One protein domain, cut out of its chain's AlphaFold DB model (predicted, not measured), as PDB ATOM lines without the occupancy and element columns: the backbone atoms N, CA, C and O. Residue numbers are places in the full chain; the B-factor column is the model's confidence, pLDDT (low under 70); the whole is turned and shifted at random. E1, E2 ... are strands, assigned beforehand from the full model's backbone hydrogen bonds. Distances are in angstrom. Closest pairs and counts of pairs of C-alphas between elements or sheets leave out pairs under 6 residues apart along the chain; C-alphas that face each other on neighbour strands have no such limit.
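AT A GLANCE: This is residues 2 to 59 of the 601 residues of the protein "Toprim domain-containing protein" of Schleiferia thermophila (UniProt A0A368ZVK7). Two small parts follow each other along a flat, loose outline: first a two-stranded hairpin of E1 and E2, then a slab of three strands, E3, E4 and E5, joined to the hairpin by residues 17 to 21. The slab is a meander, each strand the antiparallel neighbour of the one before, in the order E3 - E4 - E5. The printed part has 58 residues and no named helix; its five strands, E1 to E5 in chain order, hold 28 of them, under half, and the class is all strand. The radius of gyration of the C-alphas is 14.2 A, and the spans are 43 by 30 by 13 A.

HOW THE PARTS SIT: Start with E1, residues 2 to 7, and E2, residues 13 to 16, an antiparallel hairpin at 132 degrees; look for N 2 and O 16, 2.8 A apart and within hydrogen-bond range. Next come E3, residues 22 to 28, and E4, residues 34 to 41, a hairpin at 156 degrees, with N 25 and O 38 within hydrogen-bond range at 2.8 A. E4 and E5, residues 50 to 52, form a hairpin at 157 degrees; check N 39 and O 51, at 2.9 A. E3 and E5 are the edge strands and are apart. E2 and E3 are also apart.

IN THESE COORDINATES: Find C-alpha 2 at (155.521, 168.274, 110.642), where E1 begins; it runs 12.6 A, and E2 10.1 A. E3 begins at C-alpha 22, (152.686, 182.089, 115.380), and runs 18.8 A; E4 runs 20.3 A. E5, 7.0 A long, ends at C-alpha 52, (162.519, 177.414, 112.290).

THE WHOLE: The two C-alphas farthest apart, those of Arg 9 and Arg 30, are 43.1 A apart. The printed part has no cut and no long link. Look for pLDDT under 70 at residue 4, residues 44 to 48 and residues 54 to 55.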
ATOM      1  N   ILE A   2     154.230 168.989 110.612       71.38
ATOM      2  CA  ILE A   2     155.521 168.274 110.642       71.38
ATOM      3  C   ILE A   2     155.306 166.835 111.075       71.38
ATOM      4  O   ILE A   2     154.546 166.557 112.004       71.38
ATOM      5  N   ASP A   3     156.042 165.943 110.432       73.31
ATOM      6  CA  ASP A   3     156.181 164.570 110.873       73.31
ATOM      7  C   ASP A   3     156.986 164.529 112.178       73.31
ATOM      8  O   ASP A   3     158.139 164.964 112.235       73.31
ATOM      9  N   LYS A   4     156.346 164.049 113.244       69.56
ATOM     10  CA  LYS A   4     156.962 163.869 114.564       69.56
ATOM     11  C   LYS A   4     157.227 162.392 114.879       69.56
ATOM     12  O   LYS A   4     157.493 162.073 116.031       69.56
ATOM     13  N   GLY A   5     157.120 161.499 113.890       71.25
ATOM     14  CA  GLY A   5     157.184 160.053 114.115       71.25
ATOM     15  C   GLY A   5     155.997 159.527 114.926       71.25
ATOM     16  O   GLY A   5     156.129 158.535 115.632       71.25
ATOM     17  N   ILE A   6     154.853 160.220 114.873       74.81
ATOM     18  CA  ILE A   6     153.638 159.836 115.595       74.81
ATOM     19  C   ILE A   6     152.782 158.991 114.654       74.81
ATOM     20  O   ILE A   6     152.529 159.382 113.515       74.81
ATOM     21  N   THR A   7     152.306 157.852 115.136       74.50
ATOM     22  CA  THR A   7     151.347 157.013 114.415       74.50
ATOM     23  C   THR A   7     149.935 157.362 114.880       74.50
ATOM     24  O   THR A   7     149.663 157.457 116.078       74.50
ATOM     25  N   GLY A   8     149.036 157.616 113.935       77.31
ATOM     26  CA  GLY A   8     147.627 157.876 114.195       77.31
ATOM     27  C   GLY A   8     146.907 156.632 114.710       77.31
ATOM     28  O   GLY A   8     147.393 155.510 114.589       77.31
ATOM     29  N   ARG A   9     145.702 156.823 115.258       73.81
ATOM     30  CA  ARG A   9     144.865 155.728 115.795       73.81
ATOM     31  C   ARG A   9     144.510 154.654 114.755       73.81
ATOM     32  O   ARG A   9     144.158 153.549 115.138       73.81
ATOM     33  N   THR A  10     144.608 154.979 113.470       80.56
ATOM     34  CA  THR A  10     144.368 154.082 112.330       80.56
ATOM     35  C   THR A  10     145.639 153.390 111.819       80.56
ATOM     36  O   THR A  10     145.579 152.689 110.819       80.56
ATOM     37  N   GLY A  11     146.795 153.581 112.468       72.44
ATOM     38  CA  GLY A  11     148.083 153.038 112.014       72.44
ATOM     39  C   GLY A  11     148.784 153.883 110.942       72.44
ATOM     40  O   GLY A  11     149.940 153.623 110.614       72.44
ATOM     41  N   GLU A  12     148.128 154.923 110.427       79.25
ATOM     42  CA  GLU A  12     148.706 155.847 109.449       79.25
ATOM     43  C   GLU A  12     149.635 156.881 110.092       79.25
ATOM     44  O   GLU A  12     149.607 157.138 111.296       79.25
ATOM     45  N   LYS A  13     150.463 157.523 109.271       77.31
ATOM     46  CA  LYS A  13     151.405 158.552 109.712       77.31
ATOM     47  C   LYS A  13     150.655 159.813 110.162       77.31
ATOM     48  O   LYS A  13     149.991 160.457 109.354       77.31
ATOM     49  N   ALA A  14     150.769 160.184 111.438       78.75
ATOM     50  CA  ALA A  14     150.147 161.386 111.986       78.75
ATOM     51  C   ALA A  14     151.128 162.564 111.996       78.75
ATOM     52  O   ALA A  14     152.284 162.450 112.406       78.75
ATOM     53  N   TYR A  15     150.639 163.734 111.587       77.75
ATOM     54  CA  TYR A  15     151.435 164.955 111.547       77.75
ATOM     55  C   TYR A  15     151.036 165.913 112.673       77.75
ATOM     56  O   TYR A  15     149.857 166.120 112.954       77.75
ATOM     57  N   GLY A  16     152.028 166.537 113.309       74.44
ATOM     58  CA  GLY A  16     151.815 167.594 114.295       74.44
ATOM     59  C   GLY A  16     151.694 168.972 113.642       74.44
ATOM     60  O   GLY A  16     152.325 169.249 112.620       74.44
ATOM     61  N   VAL A  17     150.928 169.879 114.251       77.94
ATOM     62  CA  VAL A  17     150.877 171.286 113.815       77.94
ATOM     63  C   VAL A  17     152.229 171.956 114.094       77.94
ATOM     64  O   VAL A  17     152.772 171.829 115.192       77.94
ATOM     65  N   PHE A  18     152.775 172.653 113.096       79.25
ATOM     66  CA  PHE A  18     153.997 173.456 113.213       79.25
ATOM     67  C   PHE A  18     153.633 174.930 113.273       79.25
ATOM     68  O   PHE A  18     152.781 175.345 112.491       79.25
ATOM     69  N   GLY A  19     154.263 175.704 114.158       77.06
ATOM     70  CA  GLY A  19     154.017 177.147 114.235       77.06
ATOM     71  C   GLY A  19     152.570 177.509 114.589       77.06
ATOM     72  O   GLY A  19     152.057 178.521 114.116       77.06
ATOM     73  N   LYS A  20     151.876 176.676 115.382       82.31
ATOM     74  CA  LYS A  20     150.533 177.008 115.886       82.31
ATOM     75  C   LYS A  20     150.627 178.302 116.703       82.31
ATOM     76  O   LYS A  20     151.535 178.416 117.521       82.31
ATOM     77  N   TRP A  21     149.698 179.237 116.493       87.25
ATOM     78  CA  TRP A  21     149.688 180.541 117.178       87.25
ATOM     79  C   TRP A  21     150.966 181.355 116.949       87.25
ATOM     80  O   TRP A  21     151.496 181.965 117.870       87.25
ATOM     81  N   CYS A  22     151.504 181.317 115.732       89.06
ATOM     82  CA  CYS A  22     152.686 182.089 115.380       89.06
ATOM     83  C   CYS A  22     152.405 183.067 114.240       89.06
ATOM     84  O   CYS A  22     151.643 182.760 113.323       89.06
ATOM     85  N   ILE A  23     153.102 184.202 114.260       89.69
ATOM     86  CA  ILE A  23     153.302 185.050 113.083       89.69
ATOM     87  C   ILE A  23     154.384 184.393 112.221       89.69
ATOM     88  O   ILE A  23     155.395 183.926 112.751       89.69
ATOM     89  N   CYS A  24     154.161 184.333 110.909       91.25
ATOM     90  CA  CYS A  24     155.046 183.679 109.951       91.25
ATOM     91  C   CYS A  24     155.758 184.713 109.071       91.25
ATOM     92  O   CYS A  24     155.115 185.611 108.531       91.25
ATOM     93  N   PHE A  25     157.066 184.548 108.890       93.50
ATOM     94  CA  PHE A  25     157.912 185.392 108.052       93.50
ATOM     95  C   PHE A  25     158.604 184.537 106.992       93.50
ATOM     96  O   PHE A  25     159.169 183.483 107.302       93.50
ATOM     97  N   ALA A  26     158.570 185.003 105.745       93.62
ATOM     98  CA  ALA A  26     159.195 184.325 104.618       93.62
ATOM     99  C   ALA A  26     160.686 184.665 104.520       93.62
ATOM    100  O   ALA A  26     161.049 185.836 104.459       93.62
ATOM    101  N   LEU A  27     161.530 183.637 104.466       94.44
ATOM    102  CA  LEU A  27     162.948 183.744 104.124       94.44
ATOM    103  C   LEU A  27     163.103 183.549 102.621       94.44
ATOM    104  O   LEU A  27     162.474 182.651 102.053       94.44
ATOM    105  N   LYS A  28     163.934 184.370 101.983       95.00
ATOM    106  CA  LYS A  28     164.019 184.428 100.525       95.00
ATOM    107  C   LYS A  28     165.419 184.171  99.998       95.00
ATOM    108  O   LYS A  28     166.396 184.632 100.583       95.00
ATOM    109  N   ASN A  29     165.515 183.449  98.888       93.88
ATOM    110  CA  ASN A  29     166.778 183.297  98.165       93.88
ATOM    111  C   ASN A  29     167.113 184.572  97.364       93.88
ATOM    112  O   ASN A  29     166.444 185.606  97.473       93.88
ATOM    113  N   ARG A  30     168.173 184.493  96.558       92.12
ATOM    114  CA  ARG A  30     168.668 185.598  95.732       92.12
ATOM    115  C   ARG A  30     167.680 186.001  94.636       92.12
ATOM    116  O   ARG A  30     167.603 187.172  94.281       92.12
ATOM    117  N   GLU A  31     166.900 185.044  94.149       93.00
ATOM    118  CA  GLU A  31     165.829 185.209  93.168       93.00
ATOM    119  C   GLU A  31     164.532 185.757  93.801       93.00
ATOM    120  O   GLU A  31     163.526 185.916  93.112       93.00
ATOM    121  N   ASN A  32     164.561 186.099  95.099       92.19
ATOM    122  CA  ASN A  32     163.432 186.607  95.886       92.19
ATOM    123  C   ASN A  32     162.285 185.582  96.044       92.19
ATOM    124  O   ASN A  32     161.157 185.944  96.386       92.19
ATOM    125  N   GLU A  33     162.579 184.297  95.849       94.62
ATOM    126  CA  GLU A  33     161.667 183.174  96.054       94.62
ATOM    127  C   GLU A  33     161.699 182.716  97.515       94.62
ATOM    128  O   GLU A  33     162.751 182.689  98.163       94.62
ATOM    129  N   VAL A  34     160.544 182.314  98.049       93.44
ATOM    130  CA  VAL A  34     160.431 181.846  99.436       93.44
ATOM    131  C   VAL A  34     161.060 180.461  99.576       93.44
ATOM    132  O   VAL A  34     160.561 179.486  99.022       93.44
ATOM    133  N   THR A  35     162.132 180.365 100.360       90.94
ATOM    134  CA  THR A  35     162.904 179.125 100.571       90.94
ATOM    135  C   THR A  35     162.930 178.662 102.026       90.94
ATOM    136  O   THR A  35     163.338 177.537 102.317       90.94
ATOM    137  N   GLY A  36     162.426 179.482 102.947       89.50
ATOM    138  CA  GLY A  36     162.289 179.132 104.351       89.50
ATOM    139  C   GLY A  36     161.184 179.928 105.028       89.50
ATOM    140  O   GLY A  36     160.723 180.945 104.516       89.50
ATOM    141  N   LEU A  37     160.755 179.454 106.195       89.62
ATOM    142  CA  LEU A  37     159.762 180.128 107.028       89.62
ATOM    143  C   LEU A  37     160.268 180.202 108.469       89.62
ATOM    144  O   LEU A  37     160.752 179.207 109.025       89.62
ATOM    145  N   TYR A  38     160.118 181.377 109.067       90.06
ATOM    146  CA  TYR A  38     160.344 181.631 110.483       90.06
ATOM    147  C   TYR A  38     159.016 181.923 111.173       90.06
ATOM    148  O   TYR A  38     158.197 182.681 110.661       90.06
ATOM    149  N   PHE A  39     158.816 181.335 112.350       89.56
ATOM    150  CA  PHE A  39     157.582 181.460 113.113       89.56
ATOM    151  C   PHE A  39     157.874 182.042 114.496       89.56
ATOM    152  O   PHE A  39     158.664 181.485 115.264       89.56
ATOM    153  N   ARG A  40     157.205 183.144 114.829       88.19
ATOM    154  CA  ARG A  40     157.264 183.799 116.140       88.19
ATOM    155  C   ARG A  40     155.968 183.547 116.898       88.19
ATOM    156  O   ARG A  40     154.915 183.961 116.424       88.19
ATOM    157  N   SER A  41     156.045 182.894 118.058       86.00
ATOM    158  CA  SER A  41     154.873 182.649 118.915       86.00
ATOM    159  C   SER A  41     154.212 183.959 119.343       86.00
ATOM    160  O   SER A  41     154.909 184.891 119.745       86.00
ATOM    161  N   THR A  42     152.879 184.008 119.306       81.88
ATOM    162  CA  THR A  42     152.063 185.087 119.890       81.88
ATOM    163  C   THR A  42     151.660 184.795 121.340       81.88
ATOM    164  O   THR A  42     151.044 185.637 121.986       81.88
ATOM    165  N   LEU A  43     152.006 183.615 121.868       80.88
ATOM    166  CA  LEU A  43     151.741 183.212 123.251       80.88
ATOM    167  C   LEU A  43     152.962 183.472 124.146       80.88
ATOM    168  O   LEU A  43     154.097 183.177 123.764       80.88
ATOM    169  N   ASN A  44     152.714 183.982 125.356       62.25
ATOM    170  CA  ASN A  44     153.722 184.372 126.354       62.25
ATOM    171  C   ASN A  44     154.093 183.237 127.334       62.25
ATOM    172  O   ASN A  44     154.327 183.482 128.518       62.25
ATOM    173  N   ASP A  45     154.180 181.998 126.852       53.28
ATOM    174  CA  ASP A  45     154.572 180.851 127.678       53.28
ATOM    175  C   ASP A  45     156.091 180.597 127.643       53.28
ATOM    176  O   ASP A  45     156.794 180.959 126.699       53.28
ATOM    177  N   LYS A  46     156.619 179.992 128.717       49.88
ATOM    178  CA  LYS A  46     158.062 179.812 128.993       49.88
ATOM    179  C   LYS A  46     158.802 178.861 128.031       49.88
ATOM    180  O   LYS A  46     160.019 178.728 128.153       49.88
ATOM    181  N   GLU A  47     158.115 178.219 127.088       48.81
ATOM    182  CA  GLU A  47     158.720 177.308 126.110       48.81
ATOM    183  C   GLU A  47     158.933 178.006 124.753       48.81
ATOM    184  O   GLU A  47     157.990 178.485 124.134       48.81
ATOM    185  N   SER A  48     160.196 178.072 124.310       57.81
ATOM    186  CA  SER A  48     160.696 178.451 122.973       57.81
ATOM    187  C   SER A  48     159.795 179.353 122.109       57.81
ATOM    188  O   SER A  48     158.994 178.881 121.309       57.81
ATOM    189  N   LYS A  49     160.016 180.676 122.165       73.38
ATOM    190  CA  LYS A  49     159.243 181.683 121.405       73.38
ATOM    191  C   LYS A  49     159.518 181.732 119.886       73.38
ATOM    192  O   LYS A  49     158.847 182.481 119.175       73.38
ATOM    193  N   HIS A  50     160.525 181.012 119.388       79.94
ATOM    194  CA  HIS A  50     161.021 181.091 118.007       79.94
ATOM    195  C   HIS A  50     161.086 179.691 117.379       79.94
ATOM    196  O   HIS A  50     161.731 178.806 117.942       79.94
ATOM    197  N   PHE A  51     160.490 179.493 116.199       80.44
ATOM    198  CA  PHE A  51     160.547 178.219 115.474       80.44
ATOM    199  C   PHE A  51     161.069 178.400 114.046       80.44
ATOM    200  O   PHE A  51     160.660 179.308 113.323       80.44
ATOM    201  N   TYR A  52     161.942 177.483 113.632       77.56
ATOM    202  CA  TYR A  52     162.519 177.414 112.290       77.56
ATOM    203  C   TYR A  52     162.280 176.027 111.691       77.56
ATOM    204  O   TYR A  52     162.281 175.030 112.417       77.56
ATOM    205  N   LEU A  53     162.108 175.947 110.371       75.62
ATOM    206  CA  LEU A  53     162.109 174.664 109.661       75.62
ATOM    207  C   LEU A  53     163.506 174.013 109.710       75.62
ATOM    208  O   LEU A  53     164.517 174.716 109.765       75.62
ATOM    209  N   LYS A  54     163.554 172.669 109.697       61.81
ATOM    210  CA  LYS A  54     164.785 171.863 109.865       61.81
ATOM    211  C   LYS A  54     165.884 172.176 108.835       61.81
ATOM    212  O   LYS A  54     167.051 172.051 109.181       61.81
ATOM    213  N   ASP A  55     165.515 172.678 107.657       65.75
ATOM    214  CA  ASP A  55     166.425 173.036 106.561       65.75
ATOM    215  C   ASP A  55     166.262 174.509 106.151       65.75
ATOM    216  O   ASP A  55     166.054 174.826 104.981       65.75
ATOM    217  N   ARG A  56     166.278 175.427 107.129       71.88
ATOM    218  CA  ARG A  56     166.124 176.868 106.869       71.88
ATOM    219  C   ARG A  56     167.167 177.371 105.855       71.88
ATOM    220  O   ARG A  56     168.367 177.206 106.066       71.88
ATOM    221  N   LYS A  57     166.684 177.991 104.781       83.62
ATOM    222  CA  LYS A  57     167.456 178.640 103.714       83.62
ATOM    223  C   LYS A  57     166.818 179.982 103.374       83.62
ATOM    224  O   LYS A  57     165.629 180.171 103.647       83.62
ATOM    225  N   GLY A  58     167.603 180.864 102.765       91.44
ATOM    226  CA  GLY A  58     167.163 182.201 102.392       91.44
ATOM    227  C   GLY A  58     167.342 183.193 103.530       91.44
ATOM    228  O   GLY A  58     167.488 182.797 104.677       91.44
ATOM    229  N   LEU A  59     167.302 184.481 103.207       96.12
ATOM    230  CA  LEU A  59     167.547 185.614 104.094       96.12
ATOM    231  C   LEU A  59     166.257 186.406 104.351       96.12
ATOM    232  O   LEU A  59     165.302 186.311 103.579       96.12
TER     233      LEU A  59